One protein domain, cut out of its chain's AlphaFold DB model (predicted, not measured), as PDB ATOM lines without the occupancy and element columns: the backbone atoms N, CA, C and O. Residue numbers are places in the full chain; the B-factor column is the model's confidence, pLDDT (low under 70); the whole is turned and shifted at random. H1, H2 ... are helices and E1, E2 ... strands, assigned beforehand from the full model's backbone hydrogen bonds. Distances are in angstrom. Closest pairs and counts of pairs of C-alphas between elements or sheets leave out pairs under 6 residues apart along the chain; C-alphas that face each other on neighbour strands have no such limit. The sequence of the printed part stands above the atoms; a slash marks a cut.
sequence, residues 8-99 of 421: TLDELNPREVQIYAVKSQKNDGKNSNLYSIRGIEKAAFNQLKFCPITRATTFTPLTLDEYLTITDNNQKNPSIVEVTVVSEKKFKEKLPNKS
ATOM      1  N   THR A   8     201.759 185.267 213.396       57.47
ATOM      2  CA  THR A   8     202.383 183.981 213.103       57.47
ATOM      3  C   THR A   8     203.628 183.791 213.988       57.47
ATOM      4  O   THR A   8     204.636 184.470 213.835       57.47
ATOM      5  N   LEU A   9     203.579 182.847 214.931       53.44
ATOM      6  CA  LEU A   9     204.722 182.314 215.690       53.44
ATOM      7  C   LEU A   9     205.784 181.643 214.791       53.44
ATOM      8  O   LEU A   9     206.885 181.377 215.262       53.44
ATOM      9  N   ASP A  10     205.489 181.395 213.510       52.22
ATOM     10  CA  ASP A  10     206.500 180.994 212.518       52.22
ATOM     11  C   ASP A  10     207.429 182.165 212.129       52.22
ATOM     12  O   ASP A  10     208.573 181.939 211.738       52.22
ATOM     13  N   GLU A  11     206.965 183.416 212.259       48.75
ATOM     14  CA  GLU A  11     207.739 184.633 211.955       48.75
ATOM     15  C   GLU A  11     208.413 185.238 213.195       48.75
ATOM     16  O   GLU A  11     209.406 185.953 213.073       48.75
ATOM     17  N   LEU A  12     207.899 184.936 214.392       51.31
ATOM     18  CA  LEU A  12     208.414 185.440 215.661       51.31
ATOM     19  C   LEU A  12     208.717 184.282 216.605       51.31
ATOM     20  O   LEU A  12     207.836 183.492 216.941       51.31
ATOM     21  N   ASN A  13     209.954 184.228 217.103       62.06
ATOM     22  CA  ASN A  13     210.350 183.267 218.128       62.06
ATOM     23  C   ASN A  13     209.331 183.328 219.288       62.06
ATOM     24  O   ASN A  13     208.990 184.430 219.717       62.06
ATOM     25  N   PRO A  14     208.868 182.210 219.879       59.81
ATOM     26  CA  PRO A  14     207.996 182.244 221.060       59.81
ATOM     27  C   PRO A  14     208.544 183.106 222.215       59.81
ATOM     28  O   PRO A  14     207.797 183.553 223.082       59.81
ATOM     29  N   ARG A  15     209.858 183.373 222.229       61.03
ATOM     30  CA  ARG A  15     210.527 184.302 223.156       61.03
ATOM     31  C   ARG A  15     210.288 185.793 222.856       61.03
ATOM     32  O   ARG A  15     210.482 186.623 223.748       61.03
ATOM     33  N   GLU A  16     209.878 186.123 221.637       72.06
ATOM     34  CA  GLU A  16     209.674 187.466 221.075       72.06
ATOM     35  C   GLU A  16     208.196 187.879 221.015       72.06
ATOM     36  O   GLU A  16     207.901 189.034 220.715       72.06
ATOM     37  N   VAL A  17     207.264 186.990 221.373       77.94
ATOM     38  CA  VAL A  17     205.825 187.285 221.441       77.94
ATOM     39  C   VAL A  17     205.375 187.426 222.896       77.94
ATOM     40  O   VAL A  17     205.708 186.612 223.755       77.94
ATOM     41  N   GLN A  18     204.590 188.463 223.188       83.06
ATOM     42  CA  GLN A  18     203.834 188.601 224.427       83.06
ATOM     43  C   GLN A  18     202.369 188.245 224.170       83.06
ATOM     44  O   GLN A  18     201.694 188.907 223.379       83.06
ATOM     45  N   ILE A  19     201.859 187.239 224.884       86.88
ATOM     46  CA  ILE A  19     200.431 186.908 224.893       86.88
ATOM     47  C   ILE A  19     199.797 187.532 226.133       86.88
ATOM     48  O   ILE A  19     200.346 187.473 227.237       86.88
ATOM     49  N   TYR A  20     198.656 188.184 225.959       86.94
ATOM     50  CA  TYR A  20     197.953 188.839 227.050       86.94
ATOM     51  C   TYR A  20     196.441 188.807 226.848       86.94
ATOM     52  O   TYR A  20     195.937 188.920 225.732       86.94
ATOM     53  N   ALA A  21     195.710 188.669 227.946       90.31
ATOM     54  CA  ALA A  21     194.265 188.794 227.987       90.31
ATOM     55  C   ALA A  21     193.865 190.168 228.511       90.31
ATOM     56  O   ALA A  21     194.503 190.724 229.398       90.31
ATOM     57  N   VAL A  22     192.783 190.713 227.982       89.25
ATOM     58  CA  VAL A  22     192.259 192.011 228.390       89.25
ATOM     59  C   VAL A  22     190.779 191.861 228.661       89.25
ATOM     60  O   VAL A  22     190.038 191.427 227.774       89.25
ATOM     61  N   LYS A  23     190.339 192.220 229.865       87.38
ATOM     62  CA  LYS A  23     188.916 192.233 230.181       87.38
ATOM     63  C   LYS A  23     188.232 193.346 229.386       87.38
ATOM     64  O   LYS A  23     188.709 194.483 229.353       87.38
ATOM     65  N   SER A  24     187.135 193.022 228.707       78.12
ATOM     66  CA  SER A  24     186.360 194.012 227.958       78.12
ATOM     67  C   SER A  24     185.772 195.049 228.919       78.12
ATOM     68  O   SER A  24     185.002 194.707 229.818       78.12
ATOM     69  N   GLN A  25     186.140 196.321 228.745       64.12
ATOM     70  CA  GLN A  25     185.541 197.422 229.500       64.12
ATOM     71  C   GLN A  25     184.148 197.746 228.938       64.12
ATOM     72  O   GLN A  25     183.901 197.596 227.741       64.12
ATOM     73  N   LYS A  26     183.222 198.133 229.826       55.81
ATOM     74  CA  LYS A  26     181.820 198.438 229.505       55.81
ATOM     75  C   LYS A  26     181.731 199.501 228.402       55.81
ATOM     76  O   LYS A  26     181.878 200.678 228.696       55.81
ATOM     77  N   ASN A  27     181.368 199.084 227.195       47.97
ATOM     78  CA  ASN A  27     180.580 199.915 226.292       47.97
ATOM     79  C   ASN A  27     179.160 199.331 226.301       47.97
ATOM     80  O   ASN A  27     178.956 198.178 225.921       47.97
ATOM     81  N   ASP A  28     178.219 200.083 226.867       48.28
ATOM     82  CA  ASP A  28     176.765 199.932 226.725       48.28
ATOM     83  C   ASP A  28     176.171 198.519 226.888       48.28
ATOM     84  O   ASP A  28     175.535 197.940 226.009       48.28
ATOM     85  N   GLY A  29     176.299 197.984 228.104       48.66
ATOM     86  CA  GLY A  29     175.236 197.163 228.694       48.66
ATOM     87  C   GLY A  29     175.174 195.668 228.367       48.66
ATOM     88  O   GLY A  29     174.308 195.014 228.944       48.66
ATOM     89  N   LYS A  30     176.047 195.079 227.528       51.78
ATOM     90  CA  LYS A  30     175.923 193.630 227.217       51.78
ATOM     91  C   LYS A  30     177.142 192.711 227.360       51.78
ATOM     92  O   LYS A  30     176.923 191.511 227.360       51.78
ATOM     93  N   ASN A  31     178.376 193.181 227.576       52.97
ATOM     94  CA  ASN A  31     179.553 192.280 227.551       52.97
ATOM     95  C   ASN A  31     180.641 192.573 228.613       52.97
ATOM     96  O   ASN A  31     181.820 192.672 228.283       52.97
ATOM     97  N   SER A  32     180.294 192.679 229.903       58.53
ATOM     98  CA  SER A  32     181.295 192.864 230.983       58.53
ATOM     99  C   SER A  32     182.080 191.600 231.369       58.53
ATOM    100  O   SER A  32     182.973 191.675 232.210       58.53
ATOM    101  N   ASN A  33     181.751 190.444 230.783       74.56
ATOM    102  CA  ASN A  33     182.204 189.132 231.258       74.56
ATOM    103  C   ASN A  33     183.069 188.398 230.221       74.56
ATOM    104  O   ASN A  33     183.054 187.169 230.169       74.56
ATOM    105  N   LEU A  34     183.774 189.130 229.356       85.25
ATOM    106  CA  LEU A  34     184.613 188.557 228.302       85.25
ATOM    107  C   LEU A  34     186.063 189.026 228.446       85.25
ATOM    108  O   LEU A  34     186.322 190.193 228.743       85.25
ATOM    109  N   TYR A  35     186.993 188.113 228.182       87.00
ATOM    110  CA  TYR A  35     188.409 188.402 227.996       87.00
ATOM    111  C   TYR A  35     188.753 188.287 226.517       87.00
ATOM    112  O   TYR A  35     188.464 187.274 225.885       87.00
ATOM    113  N   SER A  36     189.393 189.319 225.977       86.94
ATOM    114  CA  SER A  36     190.024 189.277 224.658       86.94
ATOM    115  C   SER A  36     191.493 188.905 224.826       86.94
ATOM    116  O   SER A  36     192.246 189.681 225.410       86.94
ATOM    117  N   ILE A  37     191.900 187.746 224.322       86.75
ATOM    118  CA  ILE A  37     193.288 187.281 224.313       86.75
ATOM    119  C   ILE A  37     193.952 187.708 223.010       86.75
ATOM    120  O   ILE A  37     193.340 187.636 221.945       86.75
ATOM    121  N   ARG A  38     195.182 188.211 223.096       83.75
ATOM    122  CA  ARG A  38     195.937 188.778 221.977       83.75
ATOM    123  C   ARG A  38     197.402 188.376 222.075       83.75
ATOM    124  O   ARG A  38     197.942 188.313 223.176       83.75
ATOM    125  N   GLY A  39     198.032 188.163 220.925       81.94
ATOM    126  CA  GLY A  39     199.485 188.131 220.781       81.94
ATOM    127  C   GLY A  39     199.985 189.456 220.214       81.94
ATOM    128  O   GLY A  39     199.318 190.062 219.374       81.94
ATOM    129  N   ILE A  40     201.141 189.918 220.677       78.00
ATOM    130  CA  ILE A  40     201.873 191.040 220.082       78.00
ATOM    131  C   ILE A  40     203.380 190.784 220.166       78.00
ATOM    132  O   ILE A  40     203.839 190.131 221.102       78.00
ATOM    133  N   GLU A  41     204.167 191.330 219.242       79.88
ATOM    134  CA  GLU A  41     205.618 191.412 219.408       79.88
ATOM    135  C   GLU A  41     205.970 192.102 220.740       79.88
ATOM    136  O   GLU A  41     205.429 193.155 221.096       79.88
ATOM    137  N   LYS A  42     206.900 191.520 221.492       76.31
ATOM    138  CA  LYS A  42     207.283 191.974 222.831       76.31
ATOM    139  C   LYS A  42     207.840 193.398 222.819       76.31
ATOM    140  O   LYS A  42     207.525 194.180 223.712       76.31
ATOM    141  N   ALA A  43     208.611 193.768 221.793       72.50
ATOM    142  CA  ALA A  43     209.130 195.126 221.632       72.50
ATOM    143  C   ALA A  43     208.000 196.162 221.497       72.50
ATOM    144  O   ALA A  43     208.052 197.218 222.129       72.50
ATOM    145  N   ALA A  44     206.952 195.828 220.740       75.75
ATOM    146  CA  ALA A  44     205.755 196.647 220.597       75.75
ATOM    147  C   ALA A  44     204.913 196.669 221.883       75.75
ATOM    148  O   ALA A  44     204.442 197.734 222.288       75.75
ATOM    149  N   PHE A  45     204.768 195.524 222.564       81.44
ATOM    150  CA  PHE A  45     204.049 195.425 223.840       81.44
ATOM    151  C   PHE A  45     204.596 196.400 224.879       81.44
ATOM    152  O   PHE A  45     203.837 197.100 225.545       81.44
ATOM    153  N   ASN A  46     205.922 196.484 224.977       72.75
ATOM    154  CA  ASN A  46     206.616 197.314 225.957       72.75
ATOM    155  C   ASN A  46     206.373 198.820 225.758       72.75
ATOM    156  O   ASN A  46     206.636 199.610 226.662       72.75
ATOM    157  N   GLN A  47     205.865 199.230 224.591       76.25
ATOM    158  CA  GLN A  47     205.494 200.617 224.302       76.25
ATOM    159  C   GLN A  47     204.025 200.924 224.645       76.25
ATOM    160  O   GLN A  47     203.611 202.087 224.613       76.25
ATOM    161  N   LEU A  48     203.217 199.908 224.969       77.38
ATOM    162  CA  LEU A  48     201.798 200.083 225.251       77.38
ATOM    163  C   LEU A  48     201.582 200.719 226.626       77.38
ATOM    164  O   LEU A  48     202.018 200.215 227.654       77.38
ATOM    165  N   LYS A  49     200.818 201.815 226.642       80.06
ATOM    166  CA  LYS A  49     200.286 202.437 227.870       80.06
ATOM    167  C   LYS A  49     198.881 201.935 228.225       80.06
ATOM    168  O   LYS A  49     198.415 202.125 229.342       80.06
ATOM    169  N   PHE A  50     198.204 201.323 227.261       79.38
ATOM    170  CA  PHE A  50     196.877 200.723 227.354       79.38
ATOM    171  C   PHE A  50     196.704 199.760 226.175       79.38
ATOM    172  O   PHE A  50     197.412 199.861 225.169       79.38
ATOM    173  N   CYS A  51     195.720 198.867 226.255       80.38
ATOM    174  CA  CYS A  51     195.315 198.055 225.118       80.38
ATOM    175  C   CYS A  51     194.787 198.971 223.994       80.38
ATOM    176  O   CYS A  51     193.816 199.695 224.210       80.38
ATOM    177  N   PRO A  52     195.353 198.951 222.779       71.69
ATOM    178  CA  PRO A  52     194.998 199.917 221.736       71.69
ATOM    179  C   PRO A  52     193.569 199.765 221.213       71.69
ATOM    180  O   PRO A  52     193.019 200.715 220.661       71.69
ATOM    181  N   ILE A  53     192.965 198.591 221.414       74.12
ATOM    182  CA  ILE A  53     191.620 198.270 220.931       74.12
ATOM    183  C   ILE A  53     190.583 198.523 222.022       74.12
ATOM    184  O   ILE A  53     189.651 199.292 221.819       74.12
ATOM    185  N   THR A  54     190.752 197.911 223.196       76.94
ATOM    186  CA  THR A  54     189.769 198.033 224.286       76.94
ATOM    187  C   THR A  54     189.994 199.258 225.164       76.94
ATOM    188  O   THR A  54     189.181 199.519 226.040       76.94
ATOM    189  N   ARG A  55     191.114 199.972 224.983       79.44
ATOM    190  CA  ARG A  55     191.590 201.067 225.849       79.44
ATOM    191  C   ARG A  55     191.805 200.675 227.313       79.44
ATOM    192  O   ARG A  55     192.123 201.537 228.125       79.44
ATOM    193  N   ALA A  56     191.718 199.383 227.637       82.25
ATOM    194  CA  ALA A  56     191.946 198.900 228.986       82.25
ATOM    195  C   ALA A  56     193.365 199.236 229.445       82.25
ATOM    196  O   ALA A  56     194.343 199.052 228.715       82.25
ATOM    197  N   THR A  57     193.463 199.713 230.675       84.38
ATOM    198  CA  THR A  57     194.724 200.083 231.317       84.38
ATOM    199  C   THR A  57     195.404 198.896 231.988       84.38
ATOM    200  O   THR A  57     196.582 198.993 232.331       84.38
ATOM    201  N   THR A  58     194.702 197.768 232.115       86.88
ATOM    202  CA  THR A  58     195.194 196.518 232.691       86.88
ATOM    203  C   THR A  58     195.114 195.351 231.704       86.88
ATOM    204  O   THR A  58     194.323 195.367 230.758       86.88
ATOM    205  N   PHE A  59     195.951 194.336 231.910       90.31
ATOM    206  CA  PHE A  59     195.969 193.081 231.163       90.31
ATOM    207  C   PHE A  59     196.411 191.920 232.053       90.31
ATOM    208  O   PHE A  59     197.108 192.116 233.039       90.31
ATOM    209  N   THR A  60     196.082 190.698 231.661       89.12
ATOM    210  CA  THR A  60     196.571 189.477 232.292       89.12
ATOM    211  C   THR A  60     197.594 188.811 231.373       89.12
ATOM    212  O   THR A  60     197.227 188.412 230.267       89.12
ATOM    213  N   PRO A  61     198.870 188.683 231.766       87.69
ATOM    214  CA  PRO A  61     199.882 188.015 230.954       87.69
ATOM    215  C   PRO A  61     199.623 186.511 230.879       87.69
ATOM    216  O   PRO A  61     199.328 185.868 231.893       87.69
ATOM    217  N   LEU A  62     199.793 185.958 229.682       85.62
ATOM    218  CA  LEU A  62     199.623 184.540 229.398       85.62
ATOM    219  C   LEU A  62     200.907 183.950 228.810       85.62
ATOM    220  O   LEU A  62     201.586 184.594 228.008       85.62
ATOM    221  N   THR A  63     201.220 182.717 229.193       82.81
ATOM    222  CA  THR A  63     202.160 181.865 228.460       82.81
ATOM    223  C   THR A  63     201.471 181.250 227.240       82.81
ATOM    224  O   THR A  63     200.244 181.303 227.101       82.81
ATOM    225  N   LEU A  64     202.256 180.645 226.345       81.19
ATOM    226  CA  LEU A  64     201.706 179.907 225.209       81.19
ATOM    227  C   LEU A  64     200.851 178.719 225.672       81.19
ATOM    228  O   LEU A  64     199.734 178.557 225.193       81.19
ATOM    229  N   ASP A  65     201.317 177.950 226.656       80.25
ATOM    230  CA  ASP A  65     200.565 176.810 227.194       80.25
ATOM    231  C   ASP A  65     199.241 177.245 227.829       80.25
ATOM    232  O   ASP A  65     198.214 176.591 227.655       80.25
ATOM    233  N   GLU A  66     199.227 178.381 228.528       86.69
ATOM    234  CA  GLU A  66     198.006 178.943 229.113       86.69
ATOM    235  C   GLU A  66     197.023 179.410 228.036       86.69
ATOM    236  O   GLU A  66     195.819 179.181 228.161       86.69
ATOM    237  N   TYR A  67     197.530 180.023 226.961       86.19
ATOM    238  CA  TYR A  67     196.730 180.371 225.789       86.19
ATOM    239  C   TYR A  67     196.107 179.129 225.144       86.19
ATOM    240  O   TYR A  67     194.900 179.103 224.902       86.19
ATOM    241  N   LEU A  68     196.889 178.077 224.912       83.94
ATOM    242  CA  LEU A  68     196.386 176.831 224.332       83.94
ATOM    243  C   LEU A  68     195.345 176.175 225.256       83.94
ATOM    244  O   LEU A  68     194.261 175.796 224.811       83.94
ATOM    245  N   THR A  69     195.616 176.159 226.563       86.25
ATOM    246  CA  THR A  69     194.735 175.592 227.597       86.25
ATOM    247  C   THR A  69     193.380 176.297 227.675       86.25
ATOM    248  O   THR A  69     192.351 175.649 227.873       86.25
ATOM    249  N   ILE A  70     193.352 177.627 227.552       86.88
ATOM    250  CA  ILE A  70     192.114 178.405 227.690       86.88
ATOM    251  C   ILE A  70     191.306 178.487 226.392       86.88
ATOM    252  O   ILE A  70     190.081 178.656 226.417       86.88
ATOM    253  N   THR A  71     191.975 178.364 225.249       82.75
ATOM    254  CA  THR A  71     191.323 178.366 223.936       82.75
ATOM    255  C   THR A  71     190.845 176.976 223.513       82.75
ATOM    256  O   THR A  71     190.104 176.880 222.542       82.75
ATOM    257  N   ASP A  72     191.172 175.927 224.284       76.56
ATOM    258  CA  ASP A  72     190.960 174.509 223.940       76.56
ATOM    259  C   ASP A  72     191.559 174.141 222.561       76.56
ATOM    260  O   ASP A  72     191.109 173.207 221.892       76.56
ATOM    261  N   ASN A  73     192.595 174.873 222.127       70.31
ATOM    262  CA  ASN A  73     193.307 174.624 220.875       70.31
ATOM    263  C   ASN A  73     194.284 173.459 221.066       70.31
ATOM    264  O   ASN A  73     195.476 173.651 221.291       70.31
ATOM    265  N   ASN A  74     193.776 172.229 220.988       54.06
ATOM    266  CA  ASN A  74     194.600 171.037 221.200       54.06
ATOM    267  C   ASN A  74     195.364 170.546 219.966       54.06
ATOM    268  O   ASN A  74     196.213 169.681 220.133       54.06
ATOM    269  N   GLN A  75     195.114 171.046 218.751       53.41
ATOM    270  CA  GLN A  75     195.858 170.655 217.543       53.41
ATOM    271  C   GLN A  75     195.342 171.425 216.319       53.41
ATOM    272  O   GLN A  75     194.165 171.296 215.986       53.41
ATOM    273  N   LYS A  76     196.230 172.165 215.629       47.75
ATOM    274  CA  LYS A  76     196.409 172.114 214.154       47.75
ATOM    275  C   LYS A  76     197.457 173.084 213.601       47.75
ATOM    276  O   LYS A  76     197.963 172.820 212.523       47.75
ATOM    277  N   ASN A  77     197.831 174.129 214.335       52.59
ATOM    278  CA  ASN A  77     199.071 174.871 214.101       52.59
ATOM    279  C   ASN A  77     199.359 175.740 215.334       52.59
ATOM    280  O   ASN A  77     198.675 176.745 215.520       52.59
ATOM    281  N   PRO A  78     200.342 175.396 216.188       53.75
ATOM    282  CA  PRO A  78     200.765 176.274 217.282       53.75
ATOM    283  C   PRO A  78     201.384 177.579 216.761       53.75
ATOM    284  O   PRO A  78     201.685 178.458 217.547       53.75
ATOM    285  N   SER A  79     201.550 177.698 215.445       56.72
ATOM    286  CA  SER A  79     202.154 178.789 214.703       56.72
ATOM    287  C   SER A  79     201.364 180.094 214.650       56.72
ATOM    288  O   SER A  79     201.873 181.028 214.055       56.72
ATOM    289  N   ILE A  80     200.137 180.210 215.175       59.38
ATOM    290  CA  ILE A  80     199.339 181.448 215.044       59.38
ATOM    291  C   ILE A  80     198.601 181.760 216.347       59.38
ATOM    292  O   ILE A  80     197.781 180.968 216.808       59.38
ATOM    293  N   VAL A  81     198.856 182.938 216.928       63.22
ATOM    294  CA  VAL A  81     198.054 183.474 218.041       63.22
ATOM    295  C   VAL A  81     196.989 184.394 217.456       63.22
ATOM    296  O   VAL A  81     197.247 185.561 217.144       63.22
ATOM    297  N   GLU A  82     195.781 183.863 217.293       68.38
ATOM    298  CA  GLU A  82     194.624 184.650 216.868       68.38
ATOM    299  C   GLU A  82     194.004 185.414 218.043       68.38
ATOM    300  O   GLU A  82     194.107 185.011 219.206       68.38
ATOM    301  N   VAL A  83     193.314 186.518 217.739       68.56
ATOM    302  CA  VAL A  83     192.498 187.211 218.742       68.56
ATOM    303  C   VAL A  83     191.356 186.290 219.151       68.56
ATOM    304  O   VAL A  83     190.402 186.109 218.399       68.56
ATOM    305  N   THR A  84     191.419 185.738 220.359       81.19
ATOM    306  CA  THR A  84     190.379 184.841 220.872       81.19
ATOM    307  C   THR A  84     189.600 185.516 221.985       81.19
ATOM    308  O   THR A  84     190.177 186.114 222.891       81.19
ATOM    309  N   VAL A  85     188.273 185.413 221.941       82.50
ATOM    310  CA  VAL A  85     187.402 185.918 223.005       82.50
ATOM    311  C   VAL A  85     186.925 184.740 223.847       82.50
ATOM    312  O   VAL A  85     186.338 183.798 223.323       82.50
ATOM    313  N   VAL A  86     187.169 184.790 225.154       86.81
ATOM    314  CA  VAL A  86     186.755 183.751 226.107       86.81
ATOM    315  C   VAL A  86     185.891 184.347 227.212       86.81
ATOM    316  O   VAL A  86     186.049 185.509 227.590       86.81
ATOM    317  N   SER A  87     184.959 183.554 227.742       87.56
ATOM    318  CA  SER A  87     184.135 183.989 228.869       87.56
ATOM    319  C   SER A  87     184.963 184.099 230.149       87.56
ATOM    320  O   SER A  87     185.884 183.321 230.384       87.56
ATOM    321  N   GLU A  88     184.610 185.042 231.019       87.56
ATOM    322  CA  GLU A  88     185.249 185.226 232.326       87.56
ATOM    323  C   GLU A  88     185.145 183.967 233.191       87.56
ATOM    324  O   GLU A  88     186.095 183.642 233.897       87.56
ATOM    325  N   LYS A  89     184.030 183.228 233.092       87.94
ATOM    326  CA  LYS A  89     183.860 181.943 233.781       87.94
ATOM    327  C   LYS A  89     184.935 180.950 233.340       87.94
ATOM    328  O   LYS A  89     185.655 180.438 234.188       87.94
ATOM    329  N   LYS A  90     185.094 180.751 232.026       89.50
ATOM    330  CA  LYS A  90     186.115 179.858 231.462       89.50
ATOM    331  C   LYS A  90     187.526 180.323 231.828       89.50
ATOM    332  O   LYS A  90     188.371 179.504 232.171       89.50
ATOM    333  N   PHE A  91     187.765 181.636 231.801       89.56
ATOM    334  CA  PHE A  91     189.058 182.214 232.158       89.56
ATOM    335  C   PHE A  91     189.439 181.924 233.605       89.56
ATOM    336  O   PHE A  91     190.521 181.407 233.858       89.56
ATOM    337  N   LYS A  92     188.535 182.194 234.547       88.19
ATOM    338  CA  LYS A  92     188.776 181.950 235.972       88.19
ATOM    339  C   LYS A  92     188.836 180.464 236.319       88.19
ATOM    340  O   LYS A  92     189.569 180.096 237.224       88.19
ATOM    341  N   GLU A  93     188.095 179.617 235.609       90.12
ATOM    342  CA  GLU A  93     188.125 178.164 235.803       90.12
ATOM    343  C   GLU A  93     189.462 177.554 235.360       90.12
ATOM    344  O   GLU A  93     190.043 176.749 236.081       90.12
ATOM    345  N   LYS A  94     189.976 177.965 234.193       90.06
ATOM    346  CA  LYS A  94     191.230 177.438 233.632       90.06
ATOM    347  C   LYS A  94     192.475 178.106 234.218       90.06
ATOM    348  O   LYS A  94     193.517 177.468 234.297       90.06
ATOM    349  N   LEU A  95     192.376 179.376 234.612       88.38
ATOM    350  CA  LEU A  95     193.488 180.198 235.100       88.38
ATOM    351  C   LEU A  95     193.123 180.922 236.416       88.38
ATOM    352  O   LEU A  95     193.129 182.156 236.467       88.38
ATOM    353  N   PRO A  96     192.814 180.188 237.503       82.88
ATOM    354  CA  PRO A  96     192.265 180.766 238.738       82.88
ATOM    355  C   PRO A  96     193.211 181.733 239.462       82.88
ATOM    356  O   PRO A  96     192.751 182.638 240.153       82.88
ATOM    357  N   ASN A  97     194.525 181.580 239.278       81.31
ATOM    358  CA  ASN A  97     195.547 182.333 240.016       81.31
ATOM    359  C   ASN A  97     196.095 183.544 239.247       81.31
ATOM    360  O   ASN A  97     197.085 184.153 239.656       81.31
ATOM    361  N   LYS A  98     195.500 183.884 238.099       84.06
ATOM    362  CA  LYS A  98     195.976 184.990 237.269       84.06
ATOM    363  C   LYS A  98     195.384 186.324 237.709       84.06
ATOM    364  O   LYS A  98     194.177 186.466 237.875       84.06
ATOM    365  N   SER A  99     196.255 187.319 237.823       82.69
ATOM    366  CA  SER A  99     195.912 188.696 238.170       82.69
ATOM    367  C   SER A  99     196.127 189.642 236.992       82.69
ATOM    368  O   SER A  99     197.029 189.447 236.176       82.69
TER     369      SER A  99
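This is residues 8 to 99 of the 421 residues of an uncharacterized protein of Piscirickettsia salmonis (UniProt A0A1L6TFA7). A strongly twisted sheet of four antiparallel strands has two short helices, H2 and H3, packed over one face, while tiny H1 and the long link of residues 46 to 57 lie toward the other side. The hairpin of E1 and E2 forms the middle of the sheet, and its link, residues 24 to 33, reaches to one end of the longest axis. The printed part has 92 residues, with four named strands and three named helices in the order E1 E2 H1 E3 H2 E4 H3; the sheet order is E3 E1 E2 E4. The class is mixed, helices and strands, with under half of the residues in named elements. The whole is compact, with a radius of gyration of the C-alphas of 13.1 A and spans of 39 by 31 by 22 A.

Find C-alpha 17 at (205.825, 187.285, 221.441); from there E1, residues 17 to 23, runs 19.7 A. E2, residues 34 to 41, runs 23.0 A to C-alpha 41 at (205.618, 191.412, 219.408). Look next at E3, residues 58 to 62, 13.2 A, and E4, residues 84 to 87, 10.2 A. Of the helices, H1 is residues 42 to 45, 4.8 A, H2 is residues 64 to 71, 10.6 A, and H3 is residues 88 to 94, 9.9 A, ending at C-alpha 94 at (191.230, 177.438, 233.632).

Start with the hairpin E1 and E2, where N 20 and O 38 are 2.9 A apart, within hydrogen-bond range. Edge strand E3 pairs with E1 through N 60 and O 21, 2.8 A, and edge strand E4 with E2 through N 35 and O 86, 2.8 A. E2, H1 and E3 make a split strand-helix-strand unit, two strands that follow each other among the strands of one sheet with a helix between them along the chain, and here with E1 between them in the sheet; its crossover is right-handed. H1 only grazes the sheet. H2 and H3 on the same face give two layers, helices over one face of a sheet. H2 is over E1 at a height over the sheet of 8.6 A, only just slantwise at 30.2 degrees on the local plane. H3 stands up from the sheet at 43 degrees. H2 and H3 touch, closest at the C-alphas of Ile 70 and Lys 94, 6.1 A, at a steep tilt of 53 degrees, opposite ways. In H2 and H3 every O i to N i+4 pair is within hydrogen-bond range; H1 is too short for one.

The two C-alphas farthest apart, those of Asn 13 and Gly 29, are 39.2 A apart. The printed part has no cut. The links H1 to E3 and H2 to E4 are long, 12 residues each. The mean pLDDT of the printed part is 75.1; look for values under 70 at residues 8 to 15, 25 to 32 and 74 to 83.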